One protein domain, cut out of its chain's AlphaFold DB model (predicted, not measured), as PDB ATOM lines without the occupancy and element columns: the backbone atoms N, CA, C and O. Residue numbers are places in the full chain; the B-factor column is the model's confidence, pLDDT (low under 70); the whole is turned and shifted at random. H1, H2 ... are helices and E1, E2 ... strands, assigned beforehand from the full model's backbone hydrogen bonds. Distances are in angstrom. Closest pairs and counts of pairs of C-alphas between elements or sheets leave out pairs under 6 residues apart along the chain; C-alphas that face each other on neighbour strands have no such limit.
ATOM      1  N   CYS A 132     167.071 187.392 245.896       94.50
ATOM      2  CA  CYS A 132     165.795 187.780 245.278       94.50
ATOM      3  C   CYS A 132     164.594 187.652 246.225       94.50
ATOM      4  O   CYS A 132     163.745 188.539 246.260       94.50
ATOM      5  N   GLY A 133     164.547 186.615 247.068       94.75
ATOM      6  CA  GLY A 133     163.485 186.465 248.067       94.75
ATOM      7  C   GLY A 133     163.503 187.575 249.122       94.75
ATOM      8  O   GLY A 133     162.460 188.131 249.450       94.75
ATOM      9  N   ILE A 134     164.687 187.962 249.607       95.38
ATOM     10  CA  ILE A 134     164.843 189.068 250.567       95.38
ATOM     11  C   ILE A 134     164.431 190.393 249.916       95.38
ATOM     12  O   ILE A 134     163.674 191.157 250.510       95.38
ATOM     13  N   ALA A 135     164.877 190.647 248.685       96.75
ATOM     14  CA  ALA A 135     164.518 191.852 247.944       96.75
ATOM     15  C   ALA A 135     163.011 191.928 247.662       96.75
ATOM     16  O   ALA A 135     162.404 192.986 247.816       96.75
ATOM     17  N   ALA A 136     162.377 190.814 247.295       96.94
ATOM     18  CA  ALA A 136     160.940 190.758 247.058       96.94
ATOM     19  C   ALA A 136     160.142 191.094 248.329       96.94
ATOM     20  O   ALA A 136     159.211 191.899 248.289       96.94
ATOM     21  N   VAL A 137     160.553 190.563 249.484       96.94
ATOM     22  CA  VAL A 137     159.922 190.914 250.764       96.94
ATOM     23  C   VAL A 137     160.194 192.372 251.149       96.94
ATOM     24  O   VAL A 137     159.289 193.052 251.632       96.94
ATOM     25  N   ALA A 138     161.396 192.887 250.881       96.75
ATOM     26  CA  ALA A 138     161.732 194.291 251.106       96.75
ATOM     27  C   ALA A 138     160.834 195.237 250.288       96.75
ATOM     28  O   ALA A 138     160.312 196.202 250.844       96.75
ATOM     29  N   ASN A 139     160.588 194.923 249.009       96.56
ATOM     30  CA  ASN A 139     159.651 195.651 248.147       96.56
ATOM     31  C   ASN A 139     158.232 195.678 248.737       96.56
ATOM     32  O   ASN A 139     157.610 196.734 248.835       96.56
ATOM     33  N   ILE A 140     157.730 194.524 249.183       95.81
ATOM     34  CA  ILE A 140     156.375 194.416 249.739       95.81
ATOM     35  C   ILE A 140     156.233 195.219 251.038       95.81
ATOM     36  O   ILE A 140     155.229 195.910 251.221       95.81
ATOM     37  N   LEU A 141     157.233 195.143 251.919       94.75
ATOM     38  CA  LEU A 141     157.223 195.769 253.246       94.75
ATOM     39  C   LEU A 141     157.742 197.218 253.264       94.75
ATOM     40  O   LEU A 141     157.826 197.807 254.341       94.75
ATOM     41  N   GLY A 142     158.129 197.779 252.114       93.25
ATOM     42  CA  GLY A 142     158.676 199.136 252.023       93.25
ATOM     43  C   GLY A 142     159.988 199.321 252.796       93.25
ATOM     44  O   GLY A 142     160.193 200.356 253.425       93.25
ATOM     45  N   LYS A 143     160.864 198.309 252.797       94.94
ATOM     46  CA  LYS A 143     162.169 198.326 253.485       94.94
ATOM     47  C   LYS A 143     163.319 198.415 252.494       94.94
ATOM     48  O   LYS A 143     163.193 198.016 251.340       94.94
ATOM     49  N   ARG A 144     164.484 198.871 252.956       96.31
ATOM     50  CA  ARG A 144     165.729 198.753 252.184       96.31
ATOM     51  C   ARG A 144     166.228 197.309 252.199       96.31
ATOM     52  O   ARG A 144     165.970 196.570 253.151       96.31
ATOM     53  N   TYR A 145     167.017 196.936 251.189       96.62
ATOM     54  CA  TYR A 145     167.592 195.592 251.092       96.62
ATOM     55  C   TYR A 145     168.372 195.205 252.359       96.62
ATOM     56  O   TYR A 145     168.045 194.215 253.010       96.62
ATOM     57  N   ALA A 146     169.326 196.045 252.772       96.50
ATOM     58  CA  ALA A 146     170.147 195.821 253.964       96.50
ATOM     59  C   ALA A 146     169.333 195.639 255.262       96.50
ATOM     60  O   ALA A 146     169.697 194.835 256.120       96.50
ATOM     61  N   GLU A 147     168.214 196.354 255.410       96.50
ATOM     62  CA  GLU A 147     167.326 196.211 256.573       96.50
ATOM     63  C   GLU A 147     166.629 194.853 256.556       96.50
ATOM     64  O   GLU A 147     166.582 194.161 257.573       96.50
ATOM     65  N   MET A 148     166.118 194.450 255.391       96.38
ATOM     66  CA  MET A 148     165.441 193.168 255.245       96.38
ATOM     67  C   MET A 148     166.414 191.993 255.387       96.38
ATOM     68  O   MET A 148     166.080 190.996 256.024       96.38
ATOM     69  N   LYS A 149     167.644 192.138 254.883       95.88
ATOM     70  CA  LYS A 149     168.739 191.182 255.082       95.88
ATOM     71  C   LYS A 149     169.073 191.006 256.562       95.88
ATOM     72  O   LYS A 149     169.234 189.877 257.016       95.88
ATOM     73  N   ALA A 150     169.162 192.092 257.332       96.25
ATOM     74  CA  ALA A 150     169.445 192.009 258.766       96.25
ATOM     75  C   ALA A 150     168.362 191.219 259.522       96.25
ATOM     76  O   ALA A 150     168.685 190.369 260.352       96.25
ATOM     77  N   VAL A 151     167.085 191.447 259.192       95.75
ATOM     78  CA  VAL A 151     165.962 190.671 259.742       95.75
ATOM     79  C   VAL A 151     166.047 189.204 259.319       95.75
ATOM     80  O   VAL A 151     165.903 188.325 260.163       95.75
ATOM     81  N   ALA A 152     166.335 188.927 258.043       95.12
ATOM     82  CA  ALA A 152     166.483 187.563 257.546       95.12
ATOM     83  C   ALA A 152     167.598 186.801 258.277       95.12
ATOM     84  O   ALA A 152     167.352 185.721 258.815       95.12
ATOM     85  N   ASN A 153     168.775 187.414 258.416       94.69
ATOM     86  CA  ASN A 153     169.899 186.837 259.148       94.69
ATOM     87  C   ASN A 153     169.550 186.549 260.615       94.69
ATOM     88  O   ASN A 153     169.906 185.493 261.131       94.69
ATOM     89  N   ALA A 154     168.819 187.447 261.284       95.31
ATOM     90  CA  ALA A 154     168.366 187.233 262.661       95.31
ATOM     91  C   ALA A 154     167.377 186.058 262.794       95.31
ATOM     92  O   ALA A 154     167.261 185.464 263.864       95.31
ATOM     93  N   MET A 155     166.690 185.700 261.707       93.44
ATOM     94  CA  MET A 155     165.794 184.545 261.615       93.44
ATOM     95  C   MET A 155     166.501 183.268 261.122       93.44
ATOM     96  O   MET A 155     165.834 182.256 260.902       93.44
ATOM     97  N   GLY A 156     167.827 183.303 260.934       91.81
ATOM     98  CA  GLY A 156     168.610 182.192 260.384       91.81
ATOM     99  C   GLY A 156     168.392 181.960 258.885       91.81
ATOM    100  O   GLY A 156     168.594 180.850 258.403       91.81
ATOM    101  N   ILE A 157     167.925 182.978 258.157       88.69
ATOM    102  CA  ILE A 157     167.723 182.957 256.706       88.69
ATOM    103  C   ILE A 157     168.879 183.740 256.080       88.69
ATOM    104  O   ILE A 157     168.906 184.968 256.141       88.69
ATOM    105  N   HIS A 158     169.832 183.025 255.487       87.50
ATOM    106  CA  HIS A 158     171.024 183.604 254.868       87.50
ATOM    107  C   HIS A 158     170.906 183.536 253.351       87.50
ATOM    108  O   HIS A 158     170.601 182.475 252.817       87.50
ATOM    109  N   ALA A 159     171.135 184.649 252.652       82.38
ATOM    110  CA  ALA A 159     170.949 184.711 251.201       82.38
ATOM    111  C   ALA A 159     171.802 183.667 250.469       82.38
ATOM    112  O   ALA A 159     171.370 183.121 249.460       82.38
ATOM    113  N   GLU A 160     172.987 183.361 250.987       82.88
ATOM    114  CA  GLU A 160     173.948 182.413 250.425       82.88
ATOM    115  C   GLU A 160     173.500 180.944 250.538       82.88
ATOM    116  O   GLU A 160     174.100 180.075 249.909       82.88
ATOM    117  N   ASP A 161     172.457 180.648 251.320       81.31
ATOM    118  CA  ASP A 161     171.918 179.298 251.452       81.31
ATOM    119  C   ASP A 161     171.064 178.927 250.230       81.31
ATOM    120  O   ASP A 161     169.903 179.326 250.089       81.31
ATOM    121  N   GLU A 162     171.632 178.098 249.353       74.88
ATOM    122  CA  GLU A 162     170.957 177.544 248.173       74.88
ATOM    123  C   GLU A 162     169.714 176.725 248.539       74.88
ATOM    124  O   GLU A 162     168.817 176.524 247.713       74.88
ATOM    125  N   SER A 163     169.611 176.269 249.795       73.81
ATOM    126  CA  SER A 163     168.447 175.533 250.255       73.81
ATOM    127  C   SER A 163     167.158 176.369 250.196       73.81
ATOM    128  O   SER A 163     166.071 175.826 249.975       73.81
ATOM    129  N   LEU A 164     167.289 177.694 250.297       73.44
ATOM    130  CA  LEU A 164     166.178 178.634 250.231       73.44
ATOM    131  C   LEU A 164     165.601 178.758 248.823       73.44
ATOM    132  O   LEU A 164     164.454 179.155 248.671       73.44
ATOM    133  N   TRP A 165     166.330 178.395 247.769       73.81
ATOM    134  CA  TRP A 165     165.864 178.619 246.392       73.81
ATOM    135  C   TRP A 165     164.652 177.758 246.021       73.81
ATOM    136  O   TRP A 165     163.985 178.030 245.028       73.81
ATOM    137  N   SER A 166     164.374 176.740 246.838       81.38
ATOM    138  CA  SER A 166     163.308 175.756 246.634       81.38
ATOM    139  C   SER A 166     162.262 175.749 247.739       81.38
ATOM    140  O   SER A 166     161.364 174.910 247.718       81.38
ATOM    141  N   ASP A 167     162.384 176.636 248.726       86.50
ATOM    142  CA  ASP A 167     161.475 176.677 249.864       86.50
ATOM    143  C   ASP A 167     160.617 177.935 249.790       86.50
ATOM    144  O   ASP A 167     161.102 179.056 249.836       86.50
ATOM    145  N   THR A 168     159.305 177.794 249.697       91.56
ATOM    146  CA  THR A 168     158.406 178.952 249.717       91.56
ATOM    147  C   THR A 168     158.110 179.438 251.140       91.56
ATOM    148  O   THR A 168     157.541 180.515 251.327       91.56
ATOM    149  N   GLN A 169     158.493 178.696 252.185       91.12
ATOM    150  CA  GLN A 169     158.209 179.049 253.577       91.12
ATOM    151  C   GLN A 169     159.072 180.198 254.097       91.12
ATOM    152  O   GLN A 169     158.605 180.971 254.935       91.12
ATOM    153  N   TYR A 170     160.315 180.367 253.632       91.38
ATOM    154  CA  TYR A 170     161.155 181.462 254.136       91.38
ATOM    155  C   TYR A 170     160.599 182.843 253.758       91.38
ATOM    156  O   TYR A 170     160.515 183.702 254.634       91.38
ATOM    157  N   VAL A 171     160.128 183.049 252.516       94.25
ATOM    158  CA  VAL A 171     159.510 184.329 252.118       94.25
ATOM    159  C   VAL A 171     158.243 184.608 252.922       94.25
ATOM    160  O   VAL A 171     158.032 185.741 253.346       94.25
ATOM    161  N   ARG A 172     157.438 183.580 253.229       95.94
ATOM    162  CA  ARG A 172     156.248 183.722 254.084       95.94
ATOM    163  C   ARG A 172     156.614 184.128 255.509       95.94
ATOM    164  O   ARG A 172     155.996 185.035 256.059       95.94
ATOM    165  N   ARG A 173     157.638 183.499 256.098       95.19
ATOM    166  CA  ARG A 173     158.144 183.856 257.436       95.19
ATOM    167  C   ARG A 173     158.658 185.295 257.477       95.19
ATOM    168  O   ARG A 173     158.337 186.022 258.415       95.19
ATOM    169  N   LEU A 174     159.404 185.719 256.457       95.19
ATOM    170  CA  LEU A 174     159.893 187.095 256.350       95.19
ATOM    171  C   LEU A 174     158.742 188.099 256.197       95.19
ATOM    172  O   LEU A 174     158.717 189.091 256.921       95.19
ATOM    173  N   LEU A 175     157.762 187.829 255.330       96.62
ATOM    174  CA  LEU A 175     156.566 188.672 255.185       96.62
ATOM    175  C   LEU A 175     155.812 188.817 256.509       96.62
ATOM    176  O   LEU A 175     155.504 189.936 256.927       96.62
ATOM    177  N   ALA A 176     155.592 187.699 257.207       95.81
ATOM    178  CA  ALA A 176     154.912 187.681 258.496       95.81
ATOM    179  C   ALA A 176     155.657 188.494 259.568       95.81
ATOM    180  O   ALA A 176     155.013 189.145 260.389       95.81
ATOM    181  N   SER A 177     156.997 188.534 259.534       94.50
ATOM    182  CA  SER A 177     157.797 189.365 260.453       94.50
ATOM    183  C   SER A 177     157.528 190.871 260.305       94.50
ATOM    184  O   SER A 177     157.718 191.630 261.253       94.50
ATOM    185  N   GLY A 178     157.049 191.300 259.131       92.44
ATOM    186  CA  GLY A 178     156.620 192.669 258.844       92.44
ATOM    187  C   GLY A 178     155.106 192.884 258.887       92.44
ATOM    188  O   GLY A 178     154.646 193.944 258.474       92.44
ATOM    189  N   GLY A 179     154.331 191.893 259.341       94.50
ATOM    190  CA  GLY A 179     152.872 191.964 259.439       94.50
ATOM    191  C   GLY A 179     152.108 191.732 258.129       94.50
ATOM    192  O   GLY A 179     150.879 191.795 258.142       94.50
ATOM    193  N   ALA A 180     152.793 191.453 257.015       96.44
ATOM    194  CA  ALA A 180     152.138 191.080 255.764       96.44
ATOM    195  C   ALA A 180     151.617 189.637 255.831       96.44
ATOM    196  O   ALA A 180     152.215 188.769 256.476       96.44
ATOM    197  N   LYS A 181     150.507 189.368 255.143       96.31
ATOM    198  CA  LYS A 181     149.896 188.036 255.065       96.31
ATOM    199  C   LYS A 181     150.128 187.460 253.681       96.31
ATOM    200  O   LYS A 181     149.874 188.126 252.690       96.31
ATOM    201  N   ALA A 182     150.590 186.219 253.618       97.50
ATOM    202  CA  ALA A 182     150.782 185.494 252.368       97.50
ATOM    203  C   ALA A 182     149.855 184.278 252.322       97.50
ATOM    204  O   ALA A 182     149.641 183.624 253.347       97.50
ATOM    205  N   ALA A 183     149.347 183.942 251.135       97.38
ATOM    206  CA  ALA A 183     148.586 182.714 250.929       97.38
ATOM    207  C   ALA A 183     149.400 181.479 251.356       97.38
ATOM    208  O   ALA A 183     150.618 181.414 251.166       97.38
ATOM    209  N   THR A 184     148.731 180.480 251.934       94.06
ATOM    210  CA  THR A 184     149.382 179.297 252.524       94.06
ATOM    211  C   THR A 184     149.995 178.349 251.494       94.06
ATOM    212  O   THR A 184     150.913 177.610 251.839       94.06
ATOM    213  N   GLY A 185     149.530 178.393 250.245       95.19
ATOM    214  CA  GLY A 185     150.041 177.589 249.135       95.19
ATOM    215  C   GLY A 185     150.298 178.421 247.882       95.19
ATOM    216  O   GLY A 185     150.042 179.626 247.850       95.19
ATOM    217  N   GLU A 186     150.835 177.766 246.864       97.06
ATOM    218  CA  GLU A 186     151.110 178.320 245.545       97.06
ATOM    219  C   GLU A 186     149.911 178.088 244.619       97.06
ATOM    220  O   GLU A 186     149.378 176.982 244.531       97.06
ATOM    221  N   THR A 187     149.488 179.124 243.898       98.25
ATOM    222  CA  THR A 187     148.426 179.017 242.889       98.25
ATOM    223  C   THR A 187     149.051 178.994 241.495       98.25
ATOM    224  O   THR A 187     149.873 179.867 241.204       98.25
ATOM    225  N   PRO A 188     148.699 178.036 240.613       98.31
ATOM    226  CA  PRO A 188     149.198 178.018 239.241       98.31
ATOM    227  C   PRO A 188     148.926 179.337 238.516       98.31
ATOM    228  O   PRO A 188     147.836 179.903 238.617       98.31
ATOM    229  N   PHE A 189     149.920 179.826 237.780       98.44
ATOM    230  CA  PHE A 189     149.760 181.032 236.980       98.44
ATOM    231  C   PHE A 189     148.887 180.738 235.753       98.44
ATOM    232  O   PHE A 189     149.101 179.742 235.061       98.44
ATOM    233  N   VAL A 190     147.913 181.610 235.482       97.62
ATOM    234  CA  VAL A 190     146.996 181.490 234.332       97.62
ATOM    235  C   VAL A 190     147.155 182.678 233.386       97.62
ATOM    236  O   VAL A 190     147.414 182.485 232.201       97.62
ATOM    237  N   SER A 191     147.026 183.905 233.898       98.06
ATOM    238  CA  SER A 191     147.294 185.139 233.152       98.06
ATOM    239  C   SER A 191     147.646 186.289 234.100       98.06
ATOM    240  O   SER A 191     147.416 186.198 235.307       98.06
ATOM    241  N   TRP A 192     148.188 187.382 233.555       98.00
ATOM    242  CA  TRP A 192     148.544 188.585 234.319       98.00
ATOM    243  C   TRP A 192     147.310 189.326 234.852       98.00
ATOM    244  O   TRP A 192     147.324 189.890 235.943       98.00
ATOM    245  N   GLU A 193     146.212 189.293 234.104       97.31
ATOM    246  CA  GLU A 193     144.938 189.921 234.459       97.31
ATOM    247  C   GLU A 193     144.240 189.191 235.609       97.31
ATOM    248  O   GLU A 193     143.538 189.827 236.389       97.31
ATOM    249  N   ALA A 194     144.448 187.876 235.730       97.38
ATOM    250  CA  ALA A 194     143.864 187.052 236.785       97.38
ATOM    251  C   ALA A 194     144.618 187.141 238.125       97.38
ATOM    252  O   ALA A 194     144.149 186.593 239.123       97.38
ATOM    253  N   LEU A 195     145.788 187.792 238.160       98.19
ATOM    254  CA  LEU A 195     146.542 187.985 239.396       98.19
ATOM    255  C   LEU A 195     145.831 188.972 240.339       98.19
ATOM    256  O   LEU A 195     145.279 189.973 239.863       98.19
ATOM    257  N   PRO A 196     145.899 188.736 241.666       97.19
ATOM    258  CA  PRO A 196     145.469 189.720 242.656       97.19
ATOM    259  C   PRO A 196     146.353 190.971 242.581       97.19
ATOM    260  O   PRO A 196     147.423 190.941 241.975       97.19
ATOM    261  N   ASP A 197     145.949 192.055 243.243       96.06
ATOM    262  CA  ASP A 197     146.666 193.337 243.170       96.06
ATOM    263  C   ASP A 197     148.098 193.290 243.719       96.06
ATOM    264  O   ASP A 197     148.910 194.152 243.389       96.06
ATOM    265  N   LEU A 198     148.435 192.279 244.520       97.62
ATOM    266  CA  LEU A 198     149.789 192.048 245.000       97.62
ATOM    267  C   LEU A 198     150.077 190.546 245.105       97.62
ATOM    268  O   LEU A 198     149.344 189.789 245.750       97.62
ATOM    269  N   ALA A 199     151.164 190.105 244.475       98.38
ATOM    270  CA  ALA A 199     151.597 188.713 244.535       98.38
ATOM    271  C   ALA A 199     153.115 188.560 244.420       98.38
ATOM    272  O   ALA A 199     153.784 189.305 243.709       98.38
ATOM    273  N   LEU A 200     153.650 187.522 245.055       98.19
ATOM    274  CA  LEU A 200     154.958 186.972 244.709       98.19
ATOM    275  C   LEU A 200     154.798 185.993 243.548       98.19
ATOM    276  O   LEU A 200     153.916 185.138 243.584       98.19
ATOM    277  N   LEU A 201     155.673 186.073 242.552       98.25
ATOM    278  CA  LEU A 201     155.700 185.173 241.400       98.25
ATOM    279  C   LEU A 201     157.015 184.402 241.356       98.25
ATOM    280  O   LEU A 201     158.088 184.977 241.552       98.25
ATOM    281  N   ALA A 202     156.928 183.119 241.015       97.12
ATOM    282  CA  ALA A 202     158.083 182.305 240.666       97.12
ATOM    283  C   ALA A 202     158.273 182.300 239.147       97.12
ATOM    284  O   ALA A 202     157.540 181.615 238.425       97.12
ATOM    285  N   ILE A 203     159.255 183.058 238.659       96.38
ATOM    286  CA  ILE A 203     159.651 183.063 237.244       96.38
ATOM    287  C   ILE A 203     160.934 182.256 237.037       96.38
ATOM    288  O   ILE A 203     161.636 181.937 237.994       96.38
ATOM    289  N   LYS A 204     161.263 181.940 235.775       93.38
ATOM    290  CA  LYS A 204     162.462 181.149 235.414       93.38
ATOM    291  C   LYS A 204     162.513 179.805 236.154       93.38
ATOM    292  O   LYS A 204     163.579 179.334 236.555       93.38
ATOM    293  N   HIS A 205     161.336 179.214 236.364       95.06
ATOM    294  CA  HIS A 205     161.222 177.942 237.055       95.06
ATOM    295  C   HIS A 205     161.919 176.830 236.265       95.06
ATOM    296  O   HIS A 205     161.750 176.729 235.051       95.06
ATOM    297  N   HIS A 206     162.688 176.001 236.961       93.00
ATOM    298  CA  HIS A 206     163.293 174.786 236.426       93.00
ATOM    299  C   HIS A 206     163.489 173.755 237.546       93.00
ATOM    300  O   HIS A 206     163.217 174.029 238.716       93.00
ATOM    301  N   GLN A 207     163.916 172.545 237.179       92.56
ATOM    302  CA  GLN A 207     164.223 171.475 238.126       92.56
ATOM    303  C   GLN A 207     165.622 170.925 237.887       92.56
ATOM    304  O   GLN A 207     165.977 170.615 236.751       92.56
ATOM    305  N   GLU A 208     166.369 170.719 238.968       90.38
ATOM    306  CA  GLU A 208     167.650 170.010 238.954       90.38
ATOM    307  C   GLU A 208     167.612 168.910 240.015       90.38
ATOM    308  O   GLU A 208     167.279 169.162 241.171       90.38
ATOM    309  N   ASN A 209     167.902 167.663 239.634       89.44
ATOM    310  CA  ASN A 209     167.879 166.506 240.544       89.44
ATOM    311  C   ASN A 209     166.572 166.354 241.359       89.44
ATOM    312  O   ASN A 209     166.593 165.923 242.510       89.44
ATOM    313  N   GLY A 210     165.426 166.716 240.767       86.94
ATOM    314  CA  GLY A 210     164.107 166.652 241.414       86.94
ATOM    315  C   GLY A 210     163.801 167.807 242.373       86.94
ATOM    316  O   GLY A 210     162.747 167.810 243.005       86.94
ATOM    317  N   ARG A 211     164.699 168.791 242.473       87.88
ATOM    318  CA  ARG A 211     164.551 169.998 243.282       87.88
ATOM    319  C   ARG A 211     164.138 171.174 242.399       87.88
ATOM    320  O   ARG A 211     164.729 171.392 241.345       87.88
ATOM    321  N   ASP A 212     163.113 171.910 242.818       91.12
ATOM    322  CA  ASP A 212     162.605 173.083 242.099       91.12
ATOM    323  C   ASP A 212     163.465 174.326 242.356       91.12
ATOM    324  O   ASP A 212     163.832 174.603 243.491       91.12
ATOM    325  N   PHE A 213     163.718 175.119 241.322       91.56
ATOM    326  CA  PHE A 213     164.436 176.389 241.408       91.56
ATOM    327  C   PHE A 213     163.666 177.468 240.662       91.56
ATOM    328  O   PHE A 213     163.040 177.191 239.637       91.56
ATOM    329  N   TRP A 214     163.692 178.697 241.167       94.19
ATOM    330  CA  TRP A 214     163.034 179.838 240.535       94.19
ATOM    331  C   TRP A 214     163.653 181.159 240.994       94.19
ATOM    332  O   TRP A 214     164.448 181.215 241.930       94.19
ATOM    333  N   HIS A 215     163.249 182.240 240.334       94.44
ATOM    334  CA  HIS A 215     163.557 183.609 240.724       94.44
ATOM    335  C   HIS A 215     162.287 184.304 241.211       94.44
ATOM    336  O   HIS A 215     161.257 184.258 240.533       94.44
ATOM    337  N   TRP A 216     162.358 184.930 242.386       96.69
ATOM    338  CA  TRP A 216     161.247 185.696 242.937       96.69
ATOM    339  C   TRP A 216     161.143 187.066 242.283       96.69
ATOM    340  O   TRP A 216     162.119 187.810 242.220       96.69
ATOM    341  N   VAL A 217     159.927 187.421 241.884       97.88
ATOM    342  CA  VAL A 217     159.558 188.792 241.521       97.88
ATOM    343  C   VAL A 217     158.254 189.172 242.212       97.88
ATOM    344  O   VAL A 217     157.475 188.298 242.602       97.88
ATOM    345  N   VAL A 218     158.009 190.470 242.379       98.44
ATOM    346  CA  VAL A 218     156.750 190.981 242.940       98.44
ATOM    347  C   VAL A 218     155.895 191.501 241.799       98.44
ATOM    348  O   VAL A 218     156.333 192.363 241.050       98.44
ATOM    349  N   PHE A 219     154.681 190.989 241.659       98.50
ATOM    350  CA  PHE A 219     153.656 191.610 240.834       98.50
ATOM    351  C   PHE A 219     152.861 192.602 241.664       98.50
ATOM    352  O   PHE A 219     152.443 192.269 242.776       98.50
ATOM    353  N   GLU A 220     152.594 193.773 241.095       96.31
ATOM    354  CA  GLU A 220     151.702 194.756 241.692       96.31
ATOM    355  C   GLU A 220     150.746 195.327 240.649       96.31
ATOM    356  O   GLU A 220     151.122 195.602 239.505       96.31
ATOM    357  N   ARG A 221     149.512 195.573 241.082       93.88
ATOM    358  CA  ARG A 221     148.545 196.404 240.381       93.88
ATOM    359  C   ARG A 221     148.294 197.651 241.210       93.88
ATOM    360  O   ARG A 221     147.675 197.587 242.263       93.88
ATOM    361  N   THR A 222     148.768 198.800 240.738       88.44
ATOM    362  CA  THR A 222     148.547 200.078 241.428       88.44
ATOM    363  C   THR A 222     147.957 201.099 240.472       88.44
ATOM    364  O   THR A 222     148.402 201.210 239.334       88.44
ATOM    365  N   ALA A 223     146.913 201.818 240.899       87.00
ATOM    366  CA  ALA A 223     146.141 202.709 240.024       87.00
ATOM    367  C   ALA A 223     145.660 202.016 238.722       87.00
ATOM    368  O   ALA A 223     145.641 202.603 237.642       87.00
ATOM    369  N   GLY A 224     145.317 200.723 238.806       87.31
ATOM    370  CA  GLY A 224     144.914 199.904 237.656       87.31
ATOM    371  C   GLY A 224     146.043 199.548 236.679       87.31
ATOM    372  O   GLY A 224     145.793 198.847 235.701       87.31
ATOM    373  N   GLN A 225     147.276 199.995 236.924       90.81
ATOM    374  CA  GLN A 225     148.454 199.644 236.135       90.81
ATOM    375  C   GLN A 225     149.128 198.408 236.718       90.81
ATOM    376  O   GLN A 225     149.327 198.336 237.926       90.81
ATOM    377  N   MET A 226     149.470 197.450 235.859       95.50
ATOM    378  CA  MET A 226     150.255 196.275 236.231       95.50
ATOM    379  C   MET A 226     151.740 196.556 236.035       95.50
ATOM    380  O   MET A 226     152.132 197.088 234.994       95.50
ATOM    381  N   HIS A 227     152.567 196.098 236.966       96.56
ATOM    382  CA  HIS A 227     154.016 196.026 236.799       96.56
ATOM    383  C   HIS A 227     154.604 194.878 237.617       96.56
ATOM    384  O   HIS A 227     153.978 194.342 238.532       96.56
ATOM    385  N   VAL A 228     155.828 194.492 237.268       98.19
ATOM    386  CA  VAL A 228     156.629 193.523 238.016       98.19
ATOM    387  C   VAL A 228     157.879 194.210 238.551       98.19
ATOM    388  O   VAL A 228     158.618 194.833 237.794       98.19
ATOM    389  N   LEU A 229     158.127 194.079 239.848       98.19
ATOM    390  CA  LEU A 229     159.381 194.444 240.491       98.19
ATOM    391  C   LEU A 229     160.304 193.221 240.456       98.19
ATOM    392  O   LEU A 229     160.077 192.233 241.160       98.19
ATOM    393  N   ASP A 230     161.323 193.280 239.605       97.75
ATOM    394  CA  ASP A 230     162.332 192.236 239.448       97.75
ATOM    395  C   ASP A 230     163.654 192.741 240.022       97.75
ATOM    396  O   ASP A 230     164.277 193.641 239.466       97.75
ATOM    397  N   SER A 231     164.087 192.163 241.142       96.75
ATOM    398  CA  SER A 231     165.249 192.631 241.897       96.75
ATOM    399  C   SER A 231     166.597 192.307 241.256       96.75
ATOM    400  O   SER A 231     167.624 192.656 241.837       96.75
ATOM    401  N   ALA A 232     166.634 191.623 240.109       95.06
ATOM    402  CA  ALA A 232     167.882 191.200 239.487       95.06
ATOM    403  C   ALA A 232     168.762 192.401 239.080       95.06
ATOM    404  O   ALA A 232     168.369 193.251 238.281       95.06
ATOM    405  N   SER A 233     169.989 192.445 239.597       93.06
ATOM    406  CA  SER A 233     170.910 193.584 239.455       93.06
ATOM    407  C   SER A 233     171.470 193.796 238.046       93.06
ATOM    408  O   SER A 233     171.958 194.878 237.737       93.06
ATOM    409  N   TYR A 234     171.398 192.785 237.177       91.94
ATOM    410  CA  TYR A 234     171.857 192.874 235.787       91.94
ATOM    411  C   TYR A 234     170.801 193.433 234.825       91.94
ATOM    412  O   TYR A 234     171.068 193.554 233.628       91.94
ATOM    413  N   LEU A 235     169.585 193.709 235.301       94.31
ATOM    414  CA  LEU A 235     168.528 194.237 234.449       94.31
ATOM    415  C   LEU A 235     168.759 195.721 234.131       94.31
ATOM    416  O   LEU A 235     169.181 196.476 235.001       94.31
ATOM    417  N   PRO A 236     168.414 196.174 232.912       92.25
ATOM    418  CA  PRO A 236     168.453 197.595 232.569       92.25
ATOM    419  C   PRO A 236     167.364 198.402 233.294       92.25
ATOM    420  O   PRO A 236     167.506 199.606 233.480       92.25
ATOM    421  N   THR A 237     166.269 197.743 233.683       94.75
ATOM    422  CA  THR A 237     165.206 198.286 234.533       94.75
ATOM    423  C   THR A 237     164.659 197.185 235.434       94.75
ATOM    424  O   THR A 237     164.389 196.073 234.978       94.75
ATOM    425  N   ASN A 238     164.468 197.507 236.710       97.06
ATOM    426  CA  ASN A 238     163.906 196.602 237.712       97.06
ATOM    427  C   ASN A 238     162.381 196.732 237.847       97.06
ATOM    428  O   ASN A 238     161.749 195.943 238.542       97.06
ATOM    429  N   ILE A 239     161.784 197.709 237.162       96.62
ATOM    430  CA  ILE A 239     160.335 197.851 237.018       96.62
ATOM    431  C   ILE A 239     160.001 197.397 235.604       96.62
ATOM    432  O   ILE A 239     160.402 198.028 234.620       96.62
ATOM    433  N   ARG A 240     159.313 196.264 235.508       96.75
ATOM    434  CA  ARG A 240     159.089 195.542 234.262       96.75
ATOM    435  C   ARG A 240     157.623 195.554 233.866       96.75
ATOM    436  O   ARG A 240     156.739 195.277 234.672       96.75
ATOM    437  N   THR A 241     157.391 195.841 232.593       95.62
ATOM    438  CA  THR A 241     156.075 195.818 231.934       95.62
ATOM    439  C   THR A 241     156.086 194.954 230.668       95.62
ATOM    440  O   THR A 241     155.080 194.820 229.976       95.62
ATOM    441  N   ASP A 242     157.216 194.314 230.366       96.62
ATOM    442  CA  ASP A 242     157.415 193.397 229.249       96.62
ATOM    443  C   ASP A 242     156.954 191.975 229.606       96.62
ATOM    444  O   ASP A 242     157.706 191.004 229.555       96.62
ATOM    445  N   PHE A 243     155.678 191.855 229.969       97.19
ATOM    446  CA  PHE A 243     155.044 190.635 230.480       97.19
ATOM    447  C   PHE A 243     155.279 189.379 229.632       97.19
ATOM    448  O   PHE A 243     155.446 188.292 230.176       97.19
ATOM    449  N   ALA A 244     155.350 189.520 228.306       96.12
ATOM    450  CA  ALA A 244     155.609 188.408 227.389       96.12
ATOM    451  C   ALA A 244     157.023 187.804 227.526       96.12
ATOM    452  O   ALA A 244     157.246 186.664 227.127       96.12
ATOM    453  N   ALA A 245     157.979 188.545 228.094       95.69
ATOM    454  CA  ALA A 245     159.344 188.082 228.342       95.69
ATOM    455  C   ALA A 245     159.494 187.347 229.690       95.69
ATOM    456  O   ALA A 245     160.596 186.932 230.054       95.69
ATOM    457  N   MET A 246     158.406 187.205 230.451       96.50
ATOM    458  CA  MET A 246     158.380 186.535 231.746       96.50
ATOM    459  C   MET A 246     157.424 185.345 231.691       96.50
ATOM    460  O   MET A 246     156.330 185.432 231.145       96.50
ATOM    461  N   GLN A 247     157.839 184.223 232.280       94.44
ATOM    462  CA  GLN A 247     157.040 182.997 232.347       94.44
ATOM    463  C   GLN A 247     156.910 182.573 233.813       94.44
ATOM    464  O   GLN A 247     157.775 181.849 234.319       94.44
ATOM    465  N   PRO A 248     155.893 183.079 234.534       97.75
ATOM    466  CA  PRO A 248     155.611 182.633 235.887       97.75
ATOM    467  C   PRO A 248     155.038 181.215 235.876       97.75
ATOM    468  O   PRO A 248     154.181 180.893 235.056       97.75
ATOM    469  N   LYS A 249     155.481 180.369 236.810       97.38
ATOM    470  CA  LYS A 249     154.885 179.038 237.014       97.38
ATOM    471  C   LYS A 249     153.671 179.103 237.936       97.38
ATOM    472  O   LYS A 249     152.642 178.480 237.680       97.38
ATOM    473  N   TRP A 250     153.810 179.839 239.030       98.00
ATOM    474  CA  TRP A 250     152.804 179.984 240.074       98.00
ATOM    475  C   TRP A 250     153.028 181.289 240.838       98.00
ATOM    476  O   TRP A 250     154.056 181.957 240.676       98.00
ATOM    477  N   PHE A 251     152.052 181.645 241.666       98.50
ATOM    478  CA  PHE A 251     152.086 182.834 242.501       98.50
ATOM    479  C   PHE A 251     151.635 182.557 243.935       98.50
ATOM    480  O   PHE A 251     150.965 181.563 244.221       98.50
ATOM    481  N   ILE A 252     151.991 183.472 244.832       98.38
ATOM    482  CA  ILE A 252     151.494 183.553 246.204       98.38
ATOM    483  C   ILE A 252     150.862 184.934 246.355       98.38
ATOM    484  O   ILE A 252     151.559 185.939 246.230       98.38
ATOM    485  N   ALA A 253     149.553 184.987 246.605       98.25
ATOM    486  CA  ALA A 253     148.864 186.241 246.909       98.25
ATOM    487  C   ALA A 253     149.378 186.820 248.234       98.25
ATOM    488  O   ALA A 253     149.638 186.059 249.175       98.25
ATOM    489  N   VAL A 254     149.533 188.143 248.301       97.69
ATOM    490  CA  VAL A 254     150.044 188.834 249.488       97.69
ATOM    491  C   VAL A 254     149.188 190.053 249.807       97.69
ATOM    492  O   VAL A 254     148.927 190.861 248.926       97.69
ATOM    493  N   ASP A 255     148.851 190.226 251.081       94.81
ATOM    494  CA  ASP A 255     148.234 191.438 251.618       94.81
ATOM    495  C   ASP A 255     149.258 192.177 252.486       94.81
ATOM    496  O   ASP A 255     149.916 191.580 253.350       94.81
ATOM    497  N   ARG A 256     149.409 193.488 252.270       91.12
ATOM    498  CA  ARG A 256     150.285 194.321 253.104       91.12
ATOM    499  C   ARG A 256     149.680 194.498 254.497       91.12
ATOM    500  O   ARG A 256     148.475 194.391 254.704       91.12
TER     501      ARG A 256
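AT A GLANCE: This is residues 132 to 256 of the 259 residues of the protein "Variant SH3 domain protein" of Pseudomonas aeruginosa (UniProt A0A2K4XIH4). A strongly twisted sheet of four antiparallel strands makes a wall, and H1 packs along it on one face, over E2 and E1; H2 and H4 pack on H1, while H3 is on the same face as H1, near the beginning of E2. E1 and E2 form a long hairpin, and a stretch with no named element, residues 178 to 197, pairs with the edge strand E4 at two short places. The printed part has 125 residues, with four named helices followed by four named strands, H1 H2 H3 H4 E1 E2 E3 E4, and the sheet's order is E3 E2 E1 E4. The class is mixed, helices and strands, with 34 residues in helices and 36 in strands. The whole is compact and rounded, with a radius of gyration of the C-alphas of 13.7 A and spans of 37 by 36 by 32 A.

IN THESE COORDINATES: H1 is residues 132 to 141, 14.2 A long, and begins at C-alpha 132 (165.795, 187.780, 245.278). H2, residues 145 to 154, is 14.3 A long. H3 is the short helix of residues 162 to 166, 8.0 A. H4, residues 169 to 177, is 12.4 A long. E1, residues 198 to 208, is 29.0 A long and bends by 52 degrees at residue 204. E2, residues 211 to 222, is the longest strand, 34.1 A from C-alpha 211 (164.551, 169.998, 243.282) to C-alpha 222. E3 is residues 225 to 229, 12.9 A. E4, residues 248 to 255, is 19.5 A long and ends at C-alpha 255 (148.234, 191.438, 251.618).

HOW THE PARTS SIT: From edge to edge of the sheet the strands' lines turn by 75 degrees, and the way across it turns by 67 degrees. E1 and E2 are a hairpin, antiparallel at 159 degrees, with N 201 and O 217 at 2.9 A and N 213 and O 206 at 2.9 A, both within hydrogen-bond range. E2 and E3 are a hairpin at 143 degrees, with N 229 and O 218 at 2.8 A. E1 E2 E3 are a meander, each strand the antiparallel neighbour of the one before. E4 is the antiparallel neighbour of E1 at 147 degrees, with N 252 and O 200 at 2.8 A; this makes E1 E2 E3 E4 a Greek key, a meander of three strands and a fourth beside the first. H1 is on the sheet at a height of 8.6 A, giving two layers, a helix on one face of a sheet; on the local plane it stands at 6 degrees to E1, along the strands. The closest C-alphas of H1 and E2 are those of Cys 132 and Trp 216, 5.5 A apart. H1 touches H4 at a shallow tilt of 27 degrees, the same way, with the C-alphas of Val 137 and Leu 175 closest at 6.0 A. H1 touches H2, about perpendicular at 74 degrees, with Ala 138 and Met 148 closest, their C-alphas 5.7 A apart. H2 is not on the sheet, and H4 only grazes it with residues 171 to 175. H3 is on the sheet at a height of 5.0 A, over none of the strands; its closest C-alpha to E2 is Ser 166 to Asp 212, 5.3 A. In H1, H2 and H4 every O i to N i+4 pair is within hydrogen-bond range; in H3 0 of 1 is, and 1 of 2 O i to N i+3 pairs.

THE WHOLE: The two C-alphas farthest apart, those of Asn 209 and Ala 223, are 42.2 A apart. The printed part has no cut. The links from H4 to E1, 20 residues, and from E3 to E4, 18 residues, are long. The mean pLDDT of the printed part is 94.0, that of H3 is 75, and no printed residue is under 70.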